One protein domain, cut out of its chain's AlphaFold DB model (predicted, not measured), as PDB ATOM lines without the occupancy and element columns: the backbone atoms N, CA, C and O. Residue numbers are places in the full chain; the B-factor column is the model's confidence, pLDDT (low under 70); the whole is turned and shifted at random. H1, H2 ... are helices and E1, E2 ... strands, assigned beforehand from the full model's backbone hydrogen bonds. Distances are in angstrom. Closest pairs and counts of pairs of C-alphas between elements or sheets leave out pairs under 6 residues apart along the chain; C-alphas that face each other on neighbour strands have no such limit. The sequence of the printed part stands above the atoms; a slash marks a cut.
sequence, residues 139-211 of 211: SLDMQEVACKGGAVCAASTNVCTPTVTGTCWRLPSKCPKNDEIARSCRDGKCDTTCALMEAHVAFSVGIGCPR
ATOM      1  N   SER A 139     -14.760  30.717   3.640       87.81
ATOM      2  CA  SER A 139     -16.016  30.087   4.051       87.81
ATOM      3  C   SER A 139     -15.851  29.313   5.357       87.81
ATOM      4  O   SER A 139     -14.807  28.721   5.619       87.81
ATOM      5  N   LEU A 140     -16.881  29.358   6.203       82.12
ATOM      6  CA  LEU A 140     -16.981  28.570   7.428       82.12
ATOM      7  C   LEU A 140     -17.924  27.387   7.175       82.12
ATOM      8  O   LEU A 140     -19.131  27.518   7.363       82.12
ATOM      9  N   ASP A 141     -17.384  26.256   6.716       67.38
ATOM     10  CA  ASP A 141     -18.162  25.046   6.391       67.38
ATOM     11  C   ASP A 141     -17.483  23.712   6.761       67.38
ATOM     12  O   ASP A 141     -17.837  22.678   6.207       67.38
ATOM     13  N   MET A 142     -16.636  23.719   7.805       50.72
ATOM     14  CA  MET A 142     -15.934  22.574   8.441       50.72
ATOM     15  C   MET A 142     -14.477  22.366   7.984       50.72
ATOM     16  O   MET A 142     -14.205  21.635   7.044       50.72
ATOM     17  N   GLN A 143     -13.538  22.867   8.799       47.50
ATOM     18  CA  GLN A 143     -12.075  22.703   8.727       47.50
ATOM     19  C   GLN A 143     -11.321  23.780   7.922       47.50
ATOM     20  O   GLN A 143     -11.324  23.808   6.700       47.50
ATOM     21  N   GLU A 144     -10.650  24.640   8.695       53.59
ATOM     22  CA  GLU A 144      -9.621  25.620   8.324       53.59
ATOM     23  C   GLU A 144      -9.944  26.531   7.136       53.59
ATOM     24  O   GLU A 144      -9.597  26.287   5.983       53.59
ATOM     25  N   VAL A 145     -10.546  27.674   7.468       65.56
ATOM     26  CA  VAL A 145     -10.550  28.835   6.586       65.56
ATOM     27  C   VAL A 145      -9.118  29.113   6.120       65.56
ATOM     28  O   VAL A 145      -8.255  29.483   6.914       65.56
ATOM     29  N   ALA A 146      -8.895  29.005   4.813       70.50
ATOM     30  CA  ALA A 146      -7.612  29.219   4.154       70.50
ATOM     31  C   ALA A 146      -7.220  30.708   4.040       70.50
ATOM     32  O   ALA A 146      -6.681  31.132   3.016       70.50
ATOM     33  N   CYS A 147      -7.501  31.533   5.053       88.81
ATOM     34  CA  CYS A 147      -7.019  32.910   5.080       88.81
ATOM     35  C   CYS A 147      -5.496  32.911   5.266       88.81
ATOM     36  O   CYS A 147      -4.954  32.311   6.195       88.81
ATOM     37  N   LYS A 148      -4.777  33.566   4.348       84.31
ATOM     38  CA  LYS A 148      -3.312  33.553   4.349       84.31
ATOM     39  C   LYS A 148      -2.773  34.417   5.494       84.31
ATOM     40  O   LYS A 148      -3.380  35.413   5.872       84.31
ATOM     41  N   GLY A 149      -1.614  34.048   6.042       84.06
ATOM     42  CA  GLY A 149      -0.865  34.916   6.960       84.06
ATOM     43  C   GLY A 149      -1.495  35.108   8.344       84.06
ATOM     44  O   GLY A 149      -1.230  36.116   8.993       84.06
ATOM     45  N   GLY A 150      -2.327  34.167   8.805       86.81
ATOM     46  CA  GLY A 150      -2.990  34.269  10.112       86.81
ATOM     47  C   GLY A 150      -4.115  35.307  10.151       86.81
ATOM     48  O   GLY A 150      -4.423  35.847  11.215       86.81
ATOM     49  N   ALA A 151      -4.693  35.630   8.992       92.44
ATOM     50  CA  ALA A 151      -5.974  36.316   8.913       92.44
ATOM     51  C   ALA A 151      -7.126  35.362   9.278       92.44
ATOM     52  O   ALA A 151      -6.994  34.142   9.196       92.44
ATOM     53  N   VAL A 152      -8.258  35.930   9.677       92.62
ATOM     54  CA  VAL A 152      -9.472  35.218  10.093       92.62
ATOM     55  C   VAL A 152     -10.635  35.549   9.162       92.62
ATOM     56  O   VAL A 152     -10.616  36.569   8.472       92.62
ATOM     57  N   CYS A 153     -11.655  34.694   9.122       92.94
ATOM     58  CA  CYS A 153     -12.809  34.917   8.252       92.94
ATOM     59  C   CYS A 153     -13.804  35.909   8.855       92.94
ATOM     60  O   CYS A 153     -14.412  35.628   9.887       92.94
ATOM     61  N   ALA A 154     -14.071  37.009   8.155       93.19
ATOM     62  CA  ALA A 154     -15.225  37.865   8.401       93.19
ATOM     63  C   ALA A 154     -16.476  37.283   7.729       93.19
ATOM     64  O   ALA A 154     -16.946  37.775   6.702       93.19
ATOM     65  N   ALA A 155     -17.005  36.203   8.301       92.00
ATOM     66  CA  ALA A 155     -18.206  35.520   7.824       92.00
ATOM     67  C   ALA A 155     -19.488  36.236   8.296       92.00
ATOM     68  O   ALA A 155     -20.212  35.748   9.168       92.00
ATOM     69  N   SER A 156     -19.740  37.418   7.729       91.56
ATOM     70  CA  SER A 156     -20.949  38.206   7.983       91.56
ATOM     71  C   SER A 156     -22.088  37.770   7.060       91.56
ATOM     72  O   SER A 156     -21.920  37.691   5.844       91.56
ATOM     73  N   THR A 157     -23.263  37.499   7.626       90.50
ATOM     74  CA  THR A 157     -24.461  37.090   6.884       90.50
ATOM     75  C   THR A 157     -25.733  37.688   7.478       90.50
ATOM     76  O   THR A 157     -25.821  37.973   8.669       90.50
ATOM     77  N   ASN A 158     -26.774  37.834   6.661       87.12
ATOM     78  CA  ASN A 158     -28.113  38.195   7.141       87.12
ATOM     79  C   ASN A 158     -28.892  36.983   7.669       87.12
ATOM     80  O   ASN A 158     -29.854  37.137   8.417       87.12
ATOM     81  N   VAL A 159     -28.495  35.774   7.267       86.62
ATOM     82  CA  VAL A 159     -29.157  34.523   7.641       86.62
ATOM     83  C   VAL A 159     -28.096  33.502   8.011       86.62
ATOM     84  O   VAL A 159     -27.190  33.222   7.228       86.62
ATOM     85  N   CYS A 160     -28.216  32.925   9.203       88.25
ATOM     86  CA  CYS A 160     -27.314  31.879   9.659       88.25
ATOM     87  C   CYS A 160     -27.596  30.574   8.903       88.25
ATOM     88  O   CYS A 160     -28.595  29.900   9.148       88.25
ATOM     89  N   THR A 161     -26.709  30.242   7.971       86.69
ATOM     90  CA  THR A 161     -26.704  29.004   7.183       86.69
ATOM     91  C   THR A 161     -25.528  28.119   7.610       86.69
ATOM     92  O   THR A 161     -24.574  28.618   8.203       86.69
ATOM     93  N   PRO A 162     -25.559  26.802   7.332       81.19
ATOM     94  CA  PRO A 162     -24.450  25.902   7.669       81.19
ATOM     95  C   PRO A 162     -23.139  26.243   6.945       81.19
ATOM     96  O   PRO A 162     -22.070  25.923   7.451       81.19
ATOM     97  N   THR A 163     -23.227  26.908   5.793       86.00
ATOM     98  CA  THR A 163     -22.086  27.451   5.058       86.00
ATOM     99  C   THR A 163     -22.263  28.954   4.974       86.00
ATOM    100  O   THR A 163     -23.248  29.425   4.398       86.00
ATOM    101  N   VAL A 164     -21.329  29.702   5.555       88.44
ATOM    102  CA  VAL A 164     -21.292  31.166   5.458       88.44
ATOM    103  C   VAL A 164     -19.974  31.574   4.829       88.44
ATOM    104  O   VAL A 164     -18.908  31.195   5.310       88.44
ATOM    105  N   THR A 165     -20.053  32.342   3.747       89.31
ATOM    106  CA  THR A 165     -18.890  32.940   3.093       89.31
ATOM    107  C   THR A 165     -18.571  34.303   3.698       89.31
ATOM    108  O   THR A 165     -19.460  35.003   4.174       89.31
ATOM    109  N   GLY A 166     -17.310  34.701   3.635       91.25
ATOM    110  CA  GLY A 166     -16.819  35.982   4.119       91.25
ATOM    111  C   GLY A 166     -15.578  36.435   3.366       91.25
ATOM    112  O   GLY A 166     -15.190  35.842   2.359       91.25
ATOM    113  N   THR A 167     -14.937  37.478   3.883       92.69
ATOM    114  CA  THR A 167     -13.624  37.944   3.419       92.69
ATOM    115  C   THR A 167     -12.579  37.766   4.514       92.69
ATOM    116  O   THR A 167     -12.911  37.706   5.697       92.69
ATOM    117  N   CYS A 168     -11.307  37.648   4.145       94.38
ATOM    118  CA  CYS A 168     -10.218  37.503   5.104       94.38
ATOM    119  C   CYS A 168      -9.844  38.841   5.744       94.38
ATOM    120  O   CYS A 168      -9.592  39.825   5.044       94.38
ATOM    121  N   TRP A 169      -9.769  38.849   7.075       94.94
ATOM    122  CA  TRP A 169      -9.439  40.014   7.884       94.94
ATOM    123  C   TRP A 169      -8.263  39.754   8.817       94.94
ATOM    124  O   TRP A 169      -8.197  38.727   9.490       94.94
ATOM    125  N   ARG A 170      -7.348  40.716   8.922       94.75
ATOM    126  CA  ARG A 170      -6.307  40.735   9.946       94.75
ATOM    127  C   ARG A 170      -6.763  41.606  11.111       94.75
ATOM    128  O   ARG A 170      -6.915  42.820  10.966       94.75
ATOM    129  N   LEU A 171      -6.993  40.962  12.251       93.25
ATOM    130  CA  LEU A 171      -7.449  41.614  13.475       93.25
ATOM    131  C   LEU A 171      -6.284  42.198  14.287       93.25
ATOM    132  O   LEU A 171      -5.151  41.722  14.159       93.25
ATOM    133  N   PRO A 172      -6.556  43.205  15.135       92.19
ATOM    134  CA  PRO A 172      -5.618  43.632  16.165       92.19
ATOM    135  C   PRO A 172      -5.344  42.490  17.149       92.19
ATOM    136  O   PRO A 172      -6.169  41.598  17.333       92.19
ATOM    137  N   SER A 173      -4.219  42.572  17.862       88.94
ATOM    138  CA  SER A 173      -3.862  41.611  18.922       88.94
ATOM    139  C   SER A 173      -4.891  41.530  20.057       88.94
ATOM    140  O   SER A 173      -4.888  40.573  20.827       88.94
ATOM    141  N   LYS A 174      -5.731  42.559  20.216       90.25
ATOM    142  CA  LYS A 174      -6.840  42.586  21.171       90.25
ATOM    143  C   LYS A 174      -8.046  43.225  20.512       90.25
ATOM    144  O   LYS A 174      -7.950  44.341  20.007       90.25
ATOM    145  N   CYS A 175      -9.188  42.557  20.584       92.00
ATOM    146  CA  CYS A 175     -10.422  43.123  20.072       92.00
ATOM    147  C   CYS A 175     -10.903  44.308  20.926       92.00
ATOM    148  O   CYS A 175     -11.104  44.156  22.137       92.00
ATOM    149  N   PRO A 176     -11.114  45.495  20.326       89.62
ATOM    150  CA  PRO A 176     -11.659  46.631  21.049       89.62
ATOM    151  C   PRO A 176     -13.133  46.395  21.392       89.62
ATOM    152  O   PRO A 176     -13.897  45.820  20.617       89.62
ATOM    153  N   LYS A 177     -13.553  46.883  22.565       86.62
ATOM    154  CA  LYS A 177     -14.942  46.752  23.047       86.62
ATOM    155  C   LYS A 177     -15.930  47.693  22.352       86.62
ATOM    156  O   LYS A 177     -17.126  47.470  22.450       86.62
ATOM    157  N   ASN A 178     -15.433  48.737  21.688       85.69
ATOM    158  CA  ASN A 178     -16.242  49.747  20.995       85.69
ATOM    159  C   ASN A 178     -16.423  49.438  19.495       85.69
ATOM    160  O   ASN A 178     -16.620  50.343  18.688       85.69
ATOM    161  N   ASP A 179     -16.254  48.177  19.110       88.62
ATOM    162  CA  ASP A 179     -16.513  47.716  17.749       88.62
ATOM    163  C   ASP A 179     -18.009  47.433  17.536       88.62
ATOM    164  O   ASP A 179     -18.792  47.357  18.483       88.62
ATOM    165  N   GLU A 180     -18.407  47.283  16.277       89.94
ATOM    166  CA  GLU A 180     -19.766  46.926  15.887       89.94
ATOM    167  C   GLU A 180     -20.221  45.628  16.573       89.94
ATOM    168  O   GLU A 180     -19.492  44.635  16.593       89.94
ATOM    169  N   ILE A 181     -21.428  45.640  17.145       91.38
ATOM    170  CA  ILE A 181     -22.026  44.474  17.805       91.38
ATOM    171  C   ILE A 181     -22.769  43.631  16.768       91.38
ATOM    172  O   ILE A 181     -23.581  44.139  15.986       91.38
ATOM    173  N   ALA A 182     -22.539  42.323  16.807       92.81
ATOM    174  CA  ALA A 182     -23.197  41.344  15.964       92.81
ATOM    175  C   ALA A 182     -23.650  40.119  16.768       92.81
ATOM    176  O   ALA A 182     -23.221  39.870  17.895       92.81
ATOM    177  N   ARG A 183     -24.566  39.356  16.177       93.06
ATOM    178  CA  ARG A 183     -25.129  38.143  16.765       93.06
ATOM    179  C   ARG A 183     -24.411  36.907  16.230       93.06
ATOM    180  O   ARG A 183     -24.382  36.700  15.020       93.06
ATOM    181  N   SER A 184     -23.894  36.067  17.121       92.44
ATOM    182  CA  SER A 184     -23.319  34.750  16.821       92.44
ATOM    183  C   SER A 184     -24.348  33.836  16.150       92.44
ATOM    184  O   SER A 184     -25.447  33.638  16.674       92.44
ATOM    185  N   CYS A 185     -23.981  33.208  15.032       90.62
ATOM    186  CA  CYS A 185     -24.798  32.168  14.401       90.62
ATOM    187  C   CYS A 185     -24.733  30.818  15.123       90.62
ATOM    188  O   CYS A 185     -25.580  29.960  14.885       90.62
ATOM    189  N   ARG A 186     -23.744  30.610  16.001       90.06
ATOM    190  CA  ARG A 186     -23.552  29.345  16.720       90.06
ATOM    191  C   ARG A 186     -24.490  29.209  17.917       90.06
ATOM    192  O   ARG A 186     -25.043  28.141  18.154       90.06
ATOM    193  N   ASP A 187     -24.628  30.281  18.686       91.06
ATOM    194  CA  ASP A 187     -25.289  30.275  19.998       91.06
ATOM    195  C   ASP A 187     -26.224  31.477  20.207       91.06
ATOM    196  O   ASP A 187     -26.912  31.561  21.224       91.06
ATOM    197  N   GLY A 188     -26.298  32.395  19.237       89.56
ATOM    198  CA  GLY A 188     -27.186  33.549  19.294       89.56
ATOM    199  C   GLY A 188     -26.759  34.635  20.280       89.56
ATOM    200  O   GLY A 188     -27.533  35.575  20.473       89.56
ATOM    201  N   LYS A 189     -25.581  34.531  20.914       92.38
ATOM    202  CA  LYS A 189     -25.055  35.583  21.790       92.38
ATOM    203  C   LYS A 189     -24.608  36.796  20.986       92.38
ATOM    204  O   LYS A 189     -24.296  36.698  19.802       92.38
ATOM    205  N   CYS A 190     -24.609  37.941  21.654       92.62
ATOM    206  CA  CYS A 190     -24.174  39.205  21.089       92.62
ATOM    207  C   CYS A 190     -22.760  39.507  21.565       92.62
ATOM    208  O   CYS A 190     -22.531  39.589  22.769       92.62
ATOM    209  N   ASP A 191     -21.861  39.705  20.615       93.38
ATOM    210  CA  ASP A 191     -20.466  40.071  20.838       93.38
ATOM    211  C   ASP A 191     -20.033  41.052  19.739       93.38
ATOM    212  O   ASP A 191     -20.792  41.340  18.810       93.38
ATOM    213  N   THR A 192     -18.827  41.611  19.835       93.00
ATOM    214  CA  THR A 192     -18.310  42.476  18.766       93.00
ATOM    215  C   THR A 192     -17.934  41.665  17.528       93.00
ATOM    216  O   THR A 192     -17.556  40.496  17.636       93.00
ATOM    217  N   THR A 193     -17.978  42.280  16.340       92.75
ATOM    218  CA  THR A 193     -17.560  41.606  15.099       92.75
ATOM    219  C   THR A 193     -16.131  41.080  15.210       92.75
ATOM    220  O   THR A 193     -15.870  39.948  14.815       92.75
ATOM    221  N   CYS A 194     -15.224  41.842  15.833       94.06
ATOM    222  CA  CYS A 194     -13.864  41.398  16.125       94.06
ATOM    223  C   CYS A 194     -13.823  40.109  16.956       94.06
ATOM    224  O   CYS A 194     -13.175  39.147  16.548       94.06
ATOM    225  N   ALA A 195     -14.544  40.058  18.081       93.56
ATOM    226  CA  ALA A 195     -14.536  38.891  18.963       93.56
ATOM    227  C   ALA A 195     -15.133  37.646  18.282       93.56
ATOM    228  O   ALA A 195     -14.630  36.537  18.453       93.56
ATOM    229  N   LEU A 196     -16.179  37.823  17.472       92.69
ATOM    230  CA  LEU A 196     -16.802  36.728  16.722       92.69
ATOM    231  C   LEU A 196     -15.884  36.193  15.614       92.69
ATOM    232  O   LEU A 196     -15.773  34.976  15.444       92.69
ATOM    233  N   MET A 197     -15.182  37.085  14.908       92.50
ATOM    234  CA  MET A 197     -14.160  36.714  13.925       92.50
ATOM    235  C   MET A 197     -12.992  35.958  14.574       92.50
ATOM    236  O   MET A 197     -12.584  34.918  14.062       92.50
ATOM    237  N   GLU A 198     -12.491  36.426  15.720       92.12
ATOM    238  CA  GLU A 198     -11.438  35.750  16.493       92.12
ATOM    239  C   GLU A 198     -11.890  34.356  16.971       92.12
ATOM    240  O   GLU A 198     -11.133  33.383  16.916       92.12
ATOM    241  N   ALA A 199     -13.162  34.219  17.351       91.25
ATOM    242  CA  ALA A 199     -13.769  32.947  17.737       91.25
ATOM    243  C   ALA A 199     -14.080  32.008  16.554       91.25
ATOM    244  O   ALA A 199     -14.532  30.884  16.786       91.25
ATOM    245  N   HIS A 200     -13.836  32.432  15.306       89.88
ATOM    246  CA  HIS A 200     -14.152  31.686  14.081       89.88
ATOM    247  C   HIS A 200     -15.644  31.328  13.964       89.88
ATOM    248  O   HIS A 200     -16.016  30.227  13.550       89.88
ATOM    249  N   VAL A 201     -16.516  32.262  14.353       90.56
ATOM    250  CA  VAL A 201     -17.971  32.087  14.334       90.56
ATOM    251  C   VAL A 201     -18.589  33.026  13.302       90.56
ATOM    252  O   VAL A 201     -18.334  34.226  13.318       90.56
ATOM    253  N   ALA A 202     -19.433  32.486  12.419       92.12
ATOM    254  CA  ALA A 202     -20.251  33.302  11.524       92.12
ATOM    255  C   ALA A 202     -21.228  34.169  12.327       92.12
ATOM    256  O   ALA A 202     -21.731  33.742  13.370       92.12
ATOM    257  N   PHE A 203     -21.529  35.367  11.840       92.94
ATOM    258  CA  PHE A 203     -22.342  36.322  12.586       92.94
ATOM    259  C   PHE A 203     -23.268  37.144  11.699       92.94
ATOM    260  O   PHE A 203     -23.080  37.245  10.489       92.94
ATOM    261  N   SER A 204     -24.268  37.757  12.332       91.56
ATOM    262  CA  SER A 204     -25.199  38.675  11.687       91.56
ATOM    263  C   SER A 204     -25.181  40.041  12.357       91.56
ATOM    264  O   SER A 204     -25.407  40.162  13.563       91.56
ATOM    265  N   VAL A 205     -24.886  41.079  11.576       86.94
ATOM    266  CA  VAL A 205     -24.798  42.460  12.061       86.94
ATOM    267  C   VAL A 205     -26.202  43.031  12.274       86.94
ATOM    268  O   VAL A 205     -27.073  42.910  11.417       86.94
ATOM    269  N   GLY A 206     -26.429  43.687  13.415       72.19
ATOM    270  CA  GLY A 206     -27.624  44.511  13.640       72.19
ATOM    271  C   GLY A 206     -28.944  43.771  13.902       72.19
ATOM    272  O   GLY A 206     -29.954  44.433  14.141       72.19
ATOM    273  N   ILE A 207     -28.972  42.435  13.919       72.25
ATOM    274  CA  ILE A 207     -30.192  41.665  14.213       72.25
ATOM    275  C   ILE A 207     -30.214  41.233  15.685       72.25
ATOM    276  O   ILE A 207     -29.508  40.316  16.097       72.25
ATOM    277  N   GLY A 208     -31.085  41.861  16.480       75.56
ATOM    278  CA  GLY A 208     -31.457  41.362  17.811       75.56
ATOM    279  C   GLY A 208     -30.391  41.500  18.903       75.56
ATOM    280  O   GLY A 208     -30.481  40.794  19.907       75.56
ATOM    281  N   CYS A 209     -29.411  42.389  18.720       85.38
ATOM    282  CA  CYS A 209     -28.442  42.764  19.749       85.38
ATOM    283  C   CYS A 209     -28.664  44.217  20.197       85.38
ATOM    284  O   CYS A 209     -28.867  45.080  19.339       85.38
ATOM    285  N   PRO A 210     -28.659  44.502  21.514       76.31
ATOM    286  CA  PRO A 210     -28.747  45.870  22.011       76.31
ATOM    287  C   PRO A 210     -27.505  46.663  21.580       76.31
ATOM    288  O   PRO A 210     -26.408  46.106  21.536       76.31
ATOM    289  N   ARG A 211     -27.706  47.938  21.234       67.50
ATOM    290  CA  ARG A 211     -26.619  48.890  20.970       67.50
ATOM    291  C   ARG A 211     -26.086  49.493  22.258       67.50
ATOM    292  O   ARG A 211     -26.903  49.666  23.191       67.50
TER     293      ARG A 211
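This is residues 139 to 211 of the 211 residues of an uncharacterized protein of Polyangiaceae bacterium (UniProt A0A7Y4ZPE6). There is little regular structure: near the middle, short helix H1 packs on a small sheet, E4 E3 E5, and on E1 of the hairpin E1 and E2, with loops around them. The named elements hold only 26 of the 73 printed residues, in the order E1 E2 E3 E4 H1 E5; the class is mixed and both sheets are antiparallel. The whole is compact, radius of gyration of the C-alphas 11.5 A, spanning 33 by 28 by 16 A.

Look first at inner strand E3, residues 181 to 184: N 183 is 2.9 A from O 204 of E5, residues 203 to 205, and N 182 is 2.8 A from O 191 of E4, residues 190 to 192, both within hydrogen-bond range. H1, residues 193 to 198, stands up from this sheet at a height over the sheet of 7.8 A, with every O i to N i+4 pair within hydrogen-bond range. E4, H1 and E5 form a split strand-helix-strand unit, two strands of one sheet joined through a helix, with E3 between them in the sheet, and its crossover is right-handed. The closest C-alphas of H1 and E1, residues 152 to 154, are those of Met 197 and Ala 154, 5.7 A. N 152 is 2.8 A from O 169 of E2, residues 164 to 170, within hydrogen-bond range.

Find C-alpha 164 at (-21.292, 31.166, 5.458); E2 runs 18.3 A to C-alpha 170. E5 ends at C-alpha 205, (-24.798, 42.460, 12.061).

The two C-alphas farthest apart, those of Gly 149 and Pro 210, are 33.5 A apart. The printed part has no cut and no long link; pLDDT is under 70 at residues 141 to 145 and 211.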